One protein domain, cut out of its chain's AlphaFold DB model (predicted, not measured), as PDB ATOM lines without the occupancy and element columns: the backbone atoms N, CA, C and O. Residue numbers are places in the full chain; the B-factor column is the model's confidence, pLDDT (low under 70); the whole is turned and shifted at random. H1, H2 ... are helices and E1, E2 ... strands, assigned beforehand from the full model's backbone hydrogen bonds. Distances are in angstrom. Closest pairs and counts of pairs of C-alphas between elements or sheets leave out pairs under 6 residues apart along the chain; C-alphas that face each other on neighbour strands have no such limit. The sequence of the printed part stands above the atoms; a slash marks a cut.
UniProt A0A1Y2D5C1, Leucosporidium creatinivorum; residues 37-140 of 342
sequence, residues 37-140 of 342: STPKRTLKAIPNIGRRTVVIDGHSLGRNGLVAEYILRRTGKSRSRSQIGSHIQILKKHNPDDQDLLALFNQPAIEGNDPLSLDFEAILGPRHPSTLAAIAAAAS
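What this domain is: This is residues 37 to 140 of the 342 residues of a protein of Leucosporidium creatinivorum (UniProt A0A1Y2D5C1). Helix H2 stands in the middle, and H1, H3 and H5 pack on it from different sides, with H1 and H3 crossing it at large angles. H4 packs on H1 toward one end of the long axis, a small strand hairpin E1-E2 is near the first half of H2, and H6 runs away from H5 at the other end. The printed part has 104 residues, with six named helices and two named strands in the order H1 E1 E2 H2 H3 H4 H5 H6; the class is mostly helix, and the two-stranded sheet is antiparallel. The whole is compact, with a radius of gyration of the C-alphas of 14.3 A, yet elongated in outline, spanning 50 by 31 by 19 A.

Where its parts are: Find C-alpha 37 at (50.063, 77.337, 40.567); from there H1 runs through residues 37 to 45, 13.1 A long. Next come the short strands E1, residues 54 to 56, and E2, residues 59 to 61. At C-alpha 63, (49.121, 65.485, 53.505), H2 begins and runs to residue 75, 18.1 A. H3, residues 81 to 94, is the longest helix at 20.1 A. H4 holds residues 99 to 106, and H5 residues 120 to 124. H6, residues 129 to 140, covers 15.8 A and ends at C-alpha 140, (25.099, 46.951, 48.572).

How they stand to each other: Begin at H2, the hub, which touches three helices. With residues 67 to 71 alone it touches H1, closest at the C-alphas of Thr 42 and Val 67, 6.2 A, at a steep tilt of 62 degrees, opposite ways. H3 touches H2 and stands about perpendicular to it at 83 degrees; the closest C-alphas, of Gly 65 and Arg 81, are 5.0 A apart. H5 touches H2 at the C-alphas of Tyr 70 and Leu 124, 5.9 A. Outward from H1, H4 touches it at the C-alphas of Lys 44 and Leu 104, 6.5 A. H5 and H6 only just touch, with 3 pairs of C-alphas within 8 A, the closest those of Glu 121 and Thr 131, 5.7 A. E1 and E2 form a hairpin, with N 54 and O 61 2.8 A apart and N 61 and O 54 2.7 A apart; both strands are near H2. Every O i to N i+4 pair is within hydrogen-bond range in H2, H3, H4, H5 and H6, and 3 of 5 are in H1. H6 and H2 are apart.

The domain as a whole: The C-alphas of Asp 97 and Ser 140, the two farthest apart, are 50.1 A apart. The printed part has no cut. The link from H4 to H5, residues 107 to 119, is long, and residues 93 to 99 stand free. The mean pLDDT of the printed part is 76.5; look for values under 70 at residues 37, 39 and 108 to 140.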
ATOM      1  N   SER A  37      51.520  77.356  40.453       58.81
ATOM      2  CA  SER A  37      50.063  77.337  40.567       58.81
ATOM      3  C   SER A  37      49.493  75.970  40.958       58.81
ATOM      4  O   SER A  37      48.514  75.911  41.706       58.81
ATOM      5  N   THR A  38      50.100  74.869  40.505       70.81
ATOM      6  CA  THR A  38      49.551  73.514  40.691       70.81
ATOM      7  C   THR A  38      49.432  73.174  42.178       70.81
ATOM      8  O   THR A  38      48.322  72.892  42.626       70.81
ATOM      9  N   PRO A  39      50.504  73.279  42.988       65.94
ATOM     10  CA  PRO A  39      50.437  72.949  44.410       65.94
ATOM     11  C   PRO A  39      49.574  73.932  45.197       65.94
ATOM     12  O   PRO A  39      48.831  73.518  46.075       65.94
ATOM     13  N   LYS A  40      49.594  75.227  44.854       74.75
ATOM     14  CA  LYS A  40      48.708  76.227  45.476       74.75
ATOM     15  C   LYS A  40      47.232  75.836  45.330       74.75
ATOM     16  O   LYS A  40      46.485  75.912  46.304       74.75
ATOM     17  N   ARG A  41      46.816  75.373  44.146       71.75
ATOM     18  CA  ARG A  41      45.433  74.939  43.886       71.75
ATOM     19  C   ARG A  41      45.093  73.629  44.602       71.75
ATOM     20  O   ARG A  41      44.005  73.517  45.157       71.75
ATOM     21  N   THR A  42      46.013  72.665  44.653       75.69
ATOM     22  CA  THR A  42      45.769  71.388  45.352       75.69
ATOM     23  C   THR A  42      45.684  71.544  46.869       75.69
ATOM     24  O   THR A  42      44.914  70.846  47.520       75.69
ATOM     25  N   LEU A  43      46.436  72.483  47.443       78.69
ATOM     26  CA  LEU A  43      46.439  72.754  48.882       78.69
ATOM     27  C   LEU A  43      45.152  73.407  49.383       78.69
ATOM     28  O   LEU A  43      44.841  73.266  50.562       78.69
ATOM     29  N   LYS A  44      44.404  74.082  48.501       79.00
ATOM     30  CA  LYS A  44      43.043  74.550  48.799       79.00
ATOM     31  C   LYS A  44      42.062  73.385  48.937       79.00
ATOM     32  O   LYS A  44      41.193  73.433  49.794       79.00
ATOM     33  N   ALA A  45      42.225  72.345  48.118       74.94
ATOM     34  CA  ALA A  45      41.343  71.179  48.112       74.94
ATOM     35  C   ALA A  45      41.673  70.162  49.218       74.94
ATOM     36  O   ALA A  45      40.790  69.450  49.680       74.94
ATOM     37  N   ILE A  46      42.942  70.073  49.637       78.50
ATOM     38  CA  ILE A  46      43.391  69.092  50.631       78.50
ATOM     39  C   ILE A  46      43.616  69.788  51.974       78.50
ATOM     40  O   ILE A  46      44.644  70.466  52.155       78.50
ATOM     41  N   PRO A  47      42.706  69.586  52.942       76.75
ATOM     42  CA  PRO A  47      42.839  70.208  54.243       76.75
ATOM     43  C   PRO A  47      44.034  69.656  55.018       76.75
ATOM     44  O   PRO A  47      44.628  68.616  54.696       76.75
ATOM     45  N   ASN A  48      44.418  70.378  56.068       81.38
ATOM     46  CA  ASN A  48      45.500  69.939  56.927       81.38
ATOM     47  C   ASN A  48      45.085  68.734  57.780       81.38
ATOM     48  O   ASN A  48      44.408  68.871  58.791       81.38
ATOM     49  N   ILE A  49      45.562  67.546  57.409       77.81
ATOM     50  CA  ILE A  49      45.412  66.331  58.229       77.81
ATOM     51  C   ILE A  49      46.470  66.224  59.345       77.81
ATOM     52  O   ILE A  49      46.526  65.237  60.080       77.81
ATOM     53  N   GLY A  50      47.336  67.234  59.490       81.25
ATOM     54  CA  GLY A  50      48.359  67.287  60.528       81.25
ATOM     55  C   GLY A  50      49.328  66.105  60.445       81.25
ATOM     56  O   GLY A  50      49.956  65.869  59.410       81.25
ATOM     57  N   ARG A  51      49.466  65.367  61.554       80.00
ATOM     58  CA  ARG A  51      50.303  64.154  61.644       80.00
ATOM     59  C   ARG A  51      49.578  62.870  61.238       80.00
ATOM     60  O   ARG A  51      50.211  61.817  61.219       80.00
ATOM     61  N   ARG A  52      48.277  62.938  60.945       81.88
ATOM     62  CA  ARG A  52      47.482  61.766  60.569       81.88
ATOM     63  C   ARG A  52      47.867  61.297  59.164       81.88
ATOM     64  O   ARG A  52      48.363  62.067  58.335       81.88
ATOM     65  N   THR A  53      47.638  60.017  58.909       85.81
ATOM     66  CA  THR A  53      47.861  59.380  57.610       85.81
ATOM     67  C   THR A  53      46.589  58.691  57.161       85.81
ATOM     68  O   THR A  53      45.920  58.050  57.966       85.81
ATOM     69  N   VAL A  54      46.292  58.798  55.876       82.94
ATOM     70  CA  VAL A  54      45.170  58.140  55.212       82.94
ATOM     71  C   VAL A  54      45.730  56.965  54.426       82.94
ATOM     72  O   VAL A  54      46.747  57.118  53.752       82.94
ATOM     73  N   VAL A  55      45.113  55.791  54.516       84.38
ATOM     74  CA  VAL A  55      45.530  54.632  53.719       84.38
ATOM     75  C   VAL A  55      44.818  54.676  52.371       84.38
ATOM     76  O   VAL A  55      43.592  54.668  52.318       84.38
ATOM     77  N   ILE A  56      45.594  54.732  51.295       82.88
ATOM     78  CA  ILE A  56      45.143  54.723  49.902       82.88
ATOM     79  C   ILE A  56      45.927  53.632  49.185       82.88
ATOM     80  O   ILE A  56      47.150  53.609  49.279       82.88
ATOM     81  N   ASP A  57      45.243  52.718  48.500       79.44
ATOM     82  CA  ASP A  57      45.870  51.621  47.741       79.44
ATOM     83  C   ASP A  57      46.799  50.740  48.593       79.44
ATOM     84  O   ASP A  57      47.814  50.230  48.134       79.44
ATOM     85  N   GLY A  58      46.482  50.603  49.885       83.94
ATOM     86  CA  GLY A  58      47.333  49.909  50.856       83.94
ATOM     87  C   GLY A  58      48.556  50.714  51.321       83.94
ATOM     88  O   GLY A  58      49.316  50.245  52.168       83.94
ATOM     89  N   HIS A  59      48.737  51.943  50.839       85.12
ATOM     90  CA  HIS A  59      49.808  52.848  51.240       85.12
ATOM     91  C   HIS A  59      49.303  53.934  52.197       85.12
ATOM     92  O   HIS A  59      48.379  54.683  51.898       85.12
ATOM     93  N   SER A  60      49.949  54.080  53.355       87.12
ATOM     94  CA  SER A  60      49.671  55.177  54.288       87.12
ATOM     95  C   SER A  60      50.271  56.496  53.775       87.12
ATOM     96  O   SER A  60      51.490  56.699  53.812       87.12
ATOM     97  N   LEU A  61      49.427  57.417  53.320       88.81
ATOM     98  CA  LEU A  61      49.791  58.732  52.801       88.81
ATOM     99  C   LEU A  61      49.411  59.840  53.795       88.81
ATOM    100  O   LEU A  61      48.278  59.954  54.247       88.81
ATOM    101  N   GLY A  62      50.373  60.700  54.136       90.38
ATOM    102  CA  GLY A  62      50.102  61.970  54.828       90.38
ATOM    103  C   GLY A  62      49.735  63.091  53.845       90.38
ATOM    104  O   GLY A  62      49.694  62.862  52.637       90.38
ATOM    105  N   ARG A  63      49.580  64.337  54.325       90.44
ATOM    106  CA  ARG A  63      49.121  65.485  53.505       90.44
ATOM    107  C   ARG A  63      49.889  65.639  52.188       90.44
ATOM    108  O   ARG A  63      49.300  65.735  51.122       90.44
ATOM    109  N   ASN A  64      51.219  65.591  52.245       91.81
ATOM    110  CA  ASN A  64      52.064  65.746  51.053       91.81
ATOM    111  C   ASN A  64      51.957  64.561  50.078       91.81
ATOM    112  O   ASN A  64      52.221  64.727  48.891       91.81
ATOM    113  N   GLY A  65      51.610  63.370  50.579       91.06
ATOM    114  CA  GLY A  65      51.324  62.202  49.744       91.06
ATOM    115  C   GLY A  65      49.983  62.352  49.029       91.06
ATOM    116  O   GLY A  65      49.918  62.137  47.828       91.06
ATOM    117  N   LEU A  66      48.960  62.841  49.735       89.56
ATOM    118  CA  LEU A  66      47.660  63.165  49.140       89.56
ATOM    119  C   LEU A  66      47.775  64.244  48.059       89.56
ATOM    120  O   LEU A  66      47.178  64.128  46.996       89.56
ATOM    121  N   VAL A  67      48.593  65.275  48.296       90.88
ATOM    122  CA  VAL A  67      48.857  66.323  47.298       90.88
ATOM    123  C   VAL A  67      49.548  65.753  46.060       90.88
ATOM    124  O   VAL A  67      49.193  66.120  44.943       90.88
ATOM    125  N   ALA A  68      50.523  64.862  46.241       91.25
ATOM    126  CA  ALA A  68      51.188  64.191  45.129       91.25
ATOM    127  C   ALA A  68      50.202  63.355  44.296       91.25
ATOM    128  O   ALA A  68      50.189  63.478  43.072       91.25
ATOM    129  N   GLU A  69      49.353  62.574  44.964       89.38
ATOM    130  CA  GLU A  69      48.333  61.732  44.334       89.38
ATOM    131  C   GLU A  69      47.292  62.568  43.576       89.38
ATOM    132  O   GLU A  69      46.957  62.288  42.427       89.38
ATOM    133  N   TYR A  70      46.850  63.678  44.169       87.44
ATOM    134  CA  TYR A  70      45.950  64.622  43.513       87.44
ATOM    135  C   TYR A  70      46.572  65.226  42.245       87.44
ATOM    136  O   TYR A  70      45.912  65.316  41.208       87.44
ATOM    137  N   ILE A  71      47.846  65.642  42.302       89.75
ATOM    138  CA  ILE A  71      48.555  66.191  41.133       89.75
ATOM    139  C   ILE A  71      48.657  65.130  40.041       89.75
ATOM    140  O   ILE A  71      48.387  65.440  38.879       89.75
ATOM    141  N   LEU A  72      49.007  63.895  40.403       89.00
ATOM    142  CA  LEU A  72      49.073  62.782  39.463       89.00
ATOM    143  C   LEU A  72      47.729  62.583  38.756       89.00
ATOM    144  O   LEU A  72      47.696  62.523  37.534       89.00
ATOM    145  N   ARG A  73      46.615  62.570  39.490       85.25
ATOM    146  CA  ARG A  73      45.281  62.351  38.909       85.25
ATOM    147  C   ARG A  73      44.798  63.503  38.037       85.25
ATOM    148  O   ARG A  73      44.224  63.269  36.981       85.25
ATOM    149  N   ARG A  74      45.029  64.748  38.461       83.44
ATOM    150  CA  ARG A  74      44.585  65.931  37.706       83.44
ATOM    151  C   ARG A  74      45.449  66.228  36.488       83.44
ATOM    152  O   ARG A  74      44.933  66.737  35.503       83.44
ATOM    153  N   THR A  75      46.755  65.975  36.568       86.62
ATOM    154  CA  THR A  75      47.715  66.404  35.533       86.62
ATOM    155  C   THR A  75      48.374  65.252  34.780       86.62
ATOM    156  O   THR A  75      49.075  65.497  33.802       86.62
ATOM    157  N   GLY A  76      48.230  64.015  35.257       87.12
ATOM    158  CA  GLY A  76      48.965  62.847  34.762       87.12
ATOM    159  C   GLY A  76      50.446  62.817  35.158       87.12
ATOM    160  O   GLY A  76      51.155  61.880  34.802       87.12
ATOM    161  N   LYS A  77      50.955  63.828  35.879       90.06
ATOM    162  CA  LYS A  77      52.386  63.953  36.203       90.06
ATOM    163  C   LYS A  77      52.681  63.438  37.610       90.06
ATOM    164  O   LYS A  77      52.285  64.056  38.597       90.06
ATOM    165  N   SER A  78      53.470  62.370  37.705       89.69
ATOM    166  CA  SER A  78      53.917  61.817  38.987       89.69
ATOM    167  C   SER A  78      54.869  62.765  39.712       89.69
ATOM    168  O   SER A  78      55.857  63.242  39.147       89.69
ATOM    169  N   ARG A  79      54.602  63.009  40.996       92.06
ATOM    170  CA  ARG A  79      55.488  63.749  41.906       92.06
ATOM    171  C   ARG A  79      55.664  62.970  43.191       92.06
ATOM    172  O   ARG A  79      54.729  62.347  43.672       92.06
ATOM    173  N   SER A  80      56.858  63.014  43.769       93.81
ATOM    174  CA  SER A  80      57.106  62.344  45.043       93.81
ATOM    175  C   SER A  80      56.693  63.217  46.228       93.81
ATOM    176  O   SER A  80      56.807  64.444  46.193       93.81
ATOM    177  N   ARG A  81      56.310  62.580  47.343       93.50
ATOM    178  CA  ARG A  81      56.035  63.250  48.629       93.50
ATOM    179  C   ARG A  81      57.146  64.228  49.044       93.50
ATOM    180  O   ARG A  81      56.863  65.282  49.609       93.50
ATOM    181  N   SER A  82      58.405  63.871  48.773       94.25
ATOM    182  CA  SER A  82      59.577  64.696  49.097       94.25
ATOM    183  C   SER A  82      59.683  65.928  48.191       94.25
ATOM    184  O   SER A  82      59.910  67.033  48.681       94.25
ATOM    185  N   GLN A  83      59.430  65.765  46.885       91.81
ATOM    186  CA  GLN A  83      59.374  66.885  45.938       91.81
ATOM    187  C   GLN A  83      58.287  67.887  46.331       91.81
ATOM    188  O   GLN A  83      58.548  69.088  46.350       91.81
ATOM    189  N   ILE A  84      57.102  67.397  46.711       94.12
ATOM    190  CA  ILE A  84      56.009  68.245  47.201       94.12
ATOM    191  C   ILE A  84      56.419  68.991  48.474       94.12
ATOM    192  O   ILE A  84      56.212  70.198  48.565       94.12
ATOM    193  N   GLY A  85      57.052  68.309  49.434       91.94
ATOM    194  CA  GLY A  85      57.527  68.937  50.670       91.94
ATOM    195  C   GLY A  85      58.532  70.066  50.423       91.94
ATOM    196  O   GLY A  85      58.360  71.161  50.955       91.94
ATOM    197  N   SER A  86      59.537  69.821  49.577       93.62
ATOM    198  CA  SER A  86      60.523  70.837  49.180       93.62
ATOM    199  C   SER A  86      59.859  72.020  48.470       93.62
ATOM    200  O   SER A  86      60.109  73.176  48.807       93.62
ATOM    201  N   HIS A  87      58.932  71.752  47.549       89.12
ATOM    202  CA  HIS A  87      58.241  72.811  46.822       89.12
ATOM    203  C   HIS A  87      57.376  73.686  47.741       89.12
ATOM    204  O   HIS A  87      57.419  74.907  47.636       89.12
ATOM    205  N   ILE A  88      56.657  73.090  48.697       89.75
ATOM    206  CA  ILE A  88      55.899  73.832  49.716       89.75
ATOM    207  C   ILE A  88      56.826  74.731  50.545       89.75
ATOM    208  O   ILE A  88      56.491  75.883  50.806       89.75
ATOM    209  N   GLN A  89      58.001  74.238  50.947       90.50
ATOM    210  CA  GLN A  89      58.975  75.038  51.700       90.50
ATOM    211  C   GLN A  89      59.487  76.235  50.892       90.50
ATOM    212  O   GLN A  89      59.583  77.338  51.427       90.50
ATOM    213  N   ILE A  90      59.776  76.033  49.604       91.75
ATOM    214  CA  ILE A  90      60.168  77.113  48.690       91.75
ATOM    215  C   ILE A  90      59.030  78.134  48.579       91.75
ATOM    216  O   ILE A  90      59.275  79.326  48.741       91.75
ATOM    217  N   LEU A  91      57.784  77.683  48.396       87.50
ATOM    218  CA  LEU A  91      56.624  78.576  48.323       87.50
ATOM    219  C   LEU A  91      56.455  79.417  49.595       87.50
ATOM    220  O   LEU A  91      56.220  80.615  49.473       87.50
ATOM    221  N   LYS A  92      56.649  78.833  50.785       87.44
ATOM    222  CA  LYS A  92      56.625  79.565  52.067       87.44
ATOM    223  C   LYS A  92      57.714  80.631  52.162       87.44
ATOM    224  O   LYS A  92      57.480  81.695  52.716       87.44
ATOM    225  N   LYS A  93      58.913  80.331  51.659       89.00
ATOM    226  CA  LYS A  93      60.063  81.242  51.737       89.00
ATOM    227  C   LYS A  93      59.950  82.404  50.750       89.00
ATOM    228  O   LYS A  93      60.360  83.510  51.077       89.00
ATOM    229  N   HIS A  94      59.456  82.134  49.544       86.44
ATOM    230  CA  HIS A  94      59.411  83.111  48.456       86.44
ATOM    231  C   HIS A  94      58.111  83.920  48.401       86.44
ATOM    232  O   HIS A  94      58.105  84.956  47.750       86.44
ATOM    233  N   ASN A  95      57.047  83.486  49.087       86.06
ATOM    234  CA  ASN A  95      55.782  84.221  49.178       86.06
ATOM    235  C   ASN A  95      55.380  84.438  50.650       86.06
ATOM    236  O   ASN A  95      54.377  83.879  51.097       86.06
ATOM    237  N   PRO A  96      56.175  85.191  51.433       83.69
ATOM    238  CA  PRO A  96      55.840  85.490  52.824       83.69
ATOM    239  C   PRO A  96      54.647  86.451  52.959       83.69
ATOM    240  O   PRO A  96      53.987  86.453  53.992       83.69
ATOM    241  N   ASP A  97      54.352  87.241  51.924       85.88
ATOM    242  CA  ASP A  97      53.293  88.257  51.965       85.88
ATOM    243  C   ASP A  97      51.909  87.694  51.595       85.88
ATOM    244  O   ASP A  97      50.881  88.316  51.850       85.88
ATOM    245  N   ASP A  98      51.865  86.486  51.023       84.38
ATOM    246  CA  ASP A  98      50.629  85.810  50.629       84.38
ATOM    247  C   ASP A  98      50.008  85.114  51.852       84.38
ATOM    248  O   ASP A  98      50.219  83.923  52.111       84.38
ATOM    249  N   GLN A  99      49.272  85.898  52.645       81.38
ATOM    250  CA  GLN A  99      48.603  85.435  53.865       81.38
ATOM    251  C   GLN A  99      47.644  84.276  53.591       81.38
ATOM    252  O   GLN A  99      47.584  83.346  54.393       81.38
ATOM    253  N   ASP A 100      46.971  84.264  52.440       80.81
ATOM    254  CA  ASP A 100      46.077  83.174  52.046       80.81
ATOM    255  C   ASP A 100      46.849  81.864  51.872       80.81
ATOM    256  O   ASP A 100      46.445  80.813  52.373       80.81
ATOM    257  N   LEU A 101      47.999  81.903  51.193       80.44
ATOM    258  CA  LEU A 101      48.873  80.737  51.069       80.44
ATOM    259  C   LEU A 101      49.391  80.254  52.417       80.44
ATOM    260  O   LEU A 101      49.383  79.050  52.694       80.44
ATOM    261  N   LEU A 102      49.856  81.180  53.249       82.25
ATOM    262  CA  LEU A 102      50.358  80.861  54.579       82.25
ATOM    263  C   LEU A 102      49.260  80.269  55.463       82.25
ATOM    264  O   LEU A 102      49.518  79.276  56.151       82.25
ATOM    265  N   ALA A 103      48.037  80.791  55.376       82.81
ATOM    266  CA  ALA A 103      46.866  80.255  56.052       82.81
ATOM    267  C   ALA A 103      46.579  78.821  55.594       82.81
ATOM    268  O   ALA A 103      46.457  77.941  56.438       82.81
ATOM    269  N   LEU A 104      46.589  78.529  54.287       81.81
ATOM    270  CA  LEU A 104      46.410  77.163  53.761       81.81
ATOM    271  C   LEU A 104      47.471  76.181  54.281       81.81
ATOM    272  O   LEU A 104      47.180  75.013  54.576       81.81
ATOM    273  N   PHE A 105      48.717  76.642  54.408       81.94
ATOM    274  CA  PHE A 105      49.801  75.827  54.941       81.94
ATOM    275  C   PHE A 105      49.689  75.580  56.446       81.94
ATOM    276  O   PHE A 105      50.063  74.496  56.901       81.94
ATOM    277  N   ASN A 106      49.226  76.581  57.191       80.38
ATOM    278  CA  ASN A 106      49.151  76.578  58.650       80.38
ATOM    279  C   ASN A 106      47.739  76.291  59.174       80.38
ATOM    280  O   ASN A 106      47.521  76.409  60.376       80.38
ATOM    281  N   GLN A 107      46.807  75.905  58.293       74.75
ATOM    282  CA  GLN A 107      45.446  75.497  58.637       74.75
ATOM    283  C   GLN A 107      45.463  74.627  59.899       74.75
ATOM    284  O   GLN A 107      46.290  73.704  59.961       74.75
ATOM    285  N   PRO A 108      44.584  74.886  60.884       65.56
ATOM    286  CA  PRO A 108      44.473  74.014  62.041       65.56
ATOM    287  C   PRO A 108      44.224  72.592  61.543       65.56
ATOM    288  O   PRO A 108      43.514  72.380  60.554       65.56
ATOM    289  N   ALA A 109      44.892  71.619  62.161       64.94
ATOM    290  CA  ALA A 109      44.621  70.234  61.825       64.94
ATOM    291  C   ALA A 109      43.133  69.984  62.089       64.94
ATOM    292  O   ALA A 109      42.634  70.400  63.129       64.94
ATOM    293  N   ILE A 110      42.421  69.347  61.158       65.00
ATOM    294  CA  ILE A 110      41.026  68.977  61.413       65.00
ATOM    295  C   ILE A 110      41.032  68.025  62.617       65.00
ATOM    296  O   ILE A 110      41.514  66.895  62.512       65.00
ATOM    297  N   GLU A 111      40.554  68.500  63.770       55.12
ATOM    298  CA  GLU A 111      40.542  67.725  65.017       55.12
ATOM    299  C   GLU A 111      39.386  66.705  65.061       55.12
ATOM    300  O   GLU A 111      39.437  65.765  65.851       55.12
ATOM    301  N   GLY A 112      38.423  66.789  64.133       52.78
ATOM    302  CA  GLY A 112      37.309  65.842  63.978       52.78
ATOM    303  C   GLY A 112      37.752  64.409  63.655       52.78
ATOM    304  O   GLY A 112      38.764  64.193  62.987       52.78
ATOM    305  N   ASN A 113      37.022  63.426  64.185       47.47
ATOM    306  CA  ASN A 113      37.524  62.078  64.463       47.47
ATOM    307  C   ASN A 113      37.590  61.110  63.270       47.47
ATOM    308  O   ASN A 113      38.132  60.025  63.432       47.47
ATOM    309  N   ASP A 114      37.143  61.486  62.073       54.38
ATOM    310  CA  ASP A 114      37.101  60.546  60.953       54.38
ATOM    311  C   ASP A 114      37.878  61.070  59.748       54.38
ATOM    312  O   ASP A 114      37.367  61.894  58.988       54.38
ATOM    313  N   PRO A 115      39.106  60.568  59.494       53.84
ATOM    314  CA  PRO A 115      39.784  60.822  58.229       53.84
ATOM    315  C   PRO A 115      38.968  60.323  57.030       53.84
ATOM    316  O   PRO A 115      39.275  60.734  55.924       53.84
ATOM    317  N   LEU A 116      37.946  59.484  57.245       53.06
ATOM    318  CA  LEU A 116      36.978  59.014  56.249       53.06
ATOM    319  C   LEU A 116      35.856  60.017  55.936       53.06
ATOM    320  O   LEU A 116      35.203  59.860  54.914       53.06
ATOM    321  N   SER A 117      35.645  61.044  56.769       54.62
ATOM    322  CA  SER A 117      34.682  62.122  56.488       54.62
ATOM    323  C   SER A 117      35.246  63.179  55.531       54.62
ATOM    324  O   SER A 117      34.560  64.137  55.185       54.62
ATOM    325  N   LEU A 118      36.511  63.044  55.126       62.94
ATOM    326  CA  LEU A 118      37.016  63.761  53.967       62.94
ATOM    327  C   LEU A 118      36.353  63.143  52.742       62.94
ATOM    328  O   LEU A 118      36.564  61.959  52.482       62.94
ATOM    329  N   ASP A 119      35.596  63.941  51.991       64.94
ATOM    330  CA  ASP A 119      35.032  63.544  50.701       64.94
ATOM    331  C   ASP A 119      36.170  63.275  49.706       64.94
ATOM    332  O   ASP A 119      36.492  64.081  48.830       64.94
ATOM    333  N   PHE A 120      36.829  62.122  49.829       64.19
ATOM    334  CA  PHE A 120      37.875  61.686  48.907       64.19
ATOM    335  C   PHE A 120      37.320  61.469  47.505       64.19
ATOM    336  O   PHE A 120      38.077  61.520  46.544       64.19
ATOM    337  N   GLU A 121      36.007  61.299  47.370       59.44
ATOM    338  CA  GLU A 121      35.320  61.350  46.085       59.44
ATOM    339  C   GLU A 121      35.396  62.744  45.446       59.44
ATOM    340  O   GLU A 121      35.704  62.856  44.259       59.44
ATOM    341  N   ALA A 122      35.232  63.812  46.230       61.72
ATOM    342  CA  ALA A 122      35.402  65.184  45.758       61.72
ATOM    343  C   ALA A 122      36.886  65.546  45.547       61.72
ATOM    344  O   ALA A 122      37.231  66.259  44.603       61.72
ATOM    345  N   ILE A 123      37.778  65.038  46.406       64.94
ATOM    346  CA  ILE A 123      39.210  65.370  46.377       64.94
ATOM    347  C   ILE A 123      39.959  64.534  45.325       64.94
ATOM    348  O   ILE A 123      40.674  65.082  44.495       64.94
ATOM    349  N   LEU A 124      39.829  63.210  45.331       69.69
ATOM    350  CA  LEU A 124      40.591  62.281  44.478       69.69
ATOM    351  C   LEU A 124      39.771  61.709  43.306       69.69
ATOM    352  O   LEU A 124      40.340  61.026  42.445       69.69
ATOM    353  N   GLY A 125      38.475  62.030  43.240       65.75
ATOM    354  CA  GLY A 125      37.556  61.678  42.157       65.75
ATOM    355  C   GLY A 125      36.836  60.329  42.340       65.75
ATOM    356  O   GLY A 125      37.333  59.448  43.046       65.75
ATOM    357  N   PRO A 126      35.718  60.103  41.616       59.69
ATOM    358  CA  PRO A 126      34.874  58.897  41.714       59.69
ATOM    359  C   PRO A 126      35.556  57.587  41.279       59.69
ATOM    360  O   PRO A 126      35.051  56.498  41.523       59.69
ATOM    361  N   ARG A 127      36.737  57.664  40.651       55.38
ATOM    362  CA  ARG A 127      37.548  56.499  40.251       55.38
ATOM    363  C   ARG A 127      38.600  56.092  41.286       55.38
ATOM    364  O   ARG A 127      39.497  55.313  40.977       55.38
ATOM    365  N   HIS A 128      38.556  56.642  42.496       61.53
ATOM    366  CA  HIS A 128      39.447  56.218  43.570       61.53
ATOM    367  C   HIS A 128      38.962  54.889  44.173       61.53
ATOM    368  O   HIS A 128      37.771  54.758  44.419       61.53
ATOM    369  N   PRO A 129      39.819  53.894  44.441       58.88
ATOM    370  CA  PRO A 129      39.361  52.587  44.920       58.88
ATOM    371  C   PRO A 129      38.725  52.629  46.313       58.88
ATOM    372  O   PRO A 129      37.821  51.843  46.565       58.88
ATOM    373  N   SER A 130      39.093  53.571  47.192       54.84
ATOM    374  CA  SER A 130      38.317  53.798  48.427       54.84
ATOM    375  C   SER A 130      36.920  54.359  48.140       54.84
ATOM    376  O   SER A 130      35.984  54.063  48.869       54.84
ATOM    377  N   THR A 131      36.769  55.128  47.059       57.91
ATOM    378  CA  THR A 131      35.487  55.656  46.589       57.91
ATOM    379  C   THR A 131      34.683  54.579  45.869       57.91
ATOM    380  O   THR A 131      33.504  54.451  46.135       57.91
ATOM    381  N   LEU A 132      35.304  53.720  45.055       55.34
ATOM    382  CA  LEU A 132      34.648  52.550  44.465       55.34
ATOM    383  C   LEU A 132      34.210  51.551  45.538       55.34
ATOM    384  O   LEU A 132      33.130  50.989  45.424       55.34
ATOM    385  N   ALA A 133      35.009  51.351  46.589       59.03
ATOM    386  CA  ALA A 133      34.630  50.525  47.731       59.03
ATOM    387  C   ALA A 133      33.475  51.153  48.528       59.03
ATOM    388  O   ALA A 133      32.555  50.439  48.917       59.03
ATOM    389  N   ALA A 134      33.479  52.477  48.720       54.84
ATOM    390  CA  ALA A 134      32.372  53.202  49.343       54.84
ATOM    391  C   ALA A 134      31.095  53.163  48.484       54.84
ATOM    392  O   ALA A 134      30.024  52.886  49.012       54.84
ATOM    393  N   ILE A 135      31.204  53.344  47.164       56.00
ATOM    394  CA  ILE A 135      30.101  53.217  46.200       56.00
ATOM    395  C   ILE A 135      29.581  51.779  46.176       56.00
ATOM    396  O   ILE A 135      28.375  51.577  46.194       56.00
ATOM    397  N   ALA A 136      30.453  50.771  46.181       59.62
ATOM    398  CA  ALA A 136      30.049  49.368  46.230       59.62
ATOM    399  C   ALA A 136      29.349  49.023  47.555       59.62
ATOM    400  O   ALA A 136      28.356  48.299  47.548       59.62
ATOM    401  N   ALA A 137      29.812  49.570  48.683       62.62
ATOM    402  CA  ALA A 137      29.166  49.408  49.986       62.62
ATOM    403  C   ALA A 137      27.814  50.147  50.069       62.62
ATOM    404  O   ALA A 137      26.840  49.600  50.588       62.62
ATOM    405  N   ALA A 138      27.717  51.355  49.505       57.72
ATOM    406  CA  ALA A 138      26.472  52.114  49.394       57.72
ATOM    407  C   ALA A 138      25.470  51.426  48.451       57.72
ATOM    408  O   ALA A 138      24.300  51.274  48.788       57.72
ATOM    409  N   ALA A 139      25.932  50.911  47.309       56.84
ATOM    410  CA  ALA A 139      25.124  50.130  46.376       56.84
ATOM    411  C   ALA A 139      24.659  48.796  46.982       56.84
ATOM    412  O   ALA A 139      23.555  48.350  46.693       56.84
ATOM    413  N   SER A 140      25.465  48.184  47.857       60.06
ATOM    414  CA  SER A 140      25.099  46.951  48.572       60.06
ATOM    415  C   SER A 140      24.121  47.183  49.733       60.06
ATOM    416  O   SER A 140      23.526  46.224  50.214       60.06
TER     417      SER A 140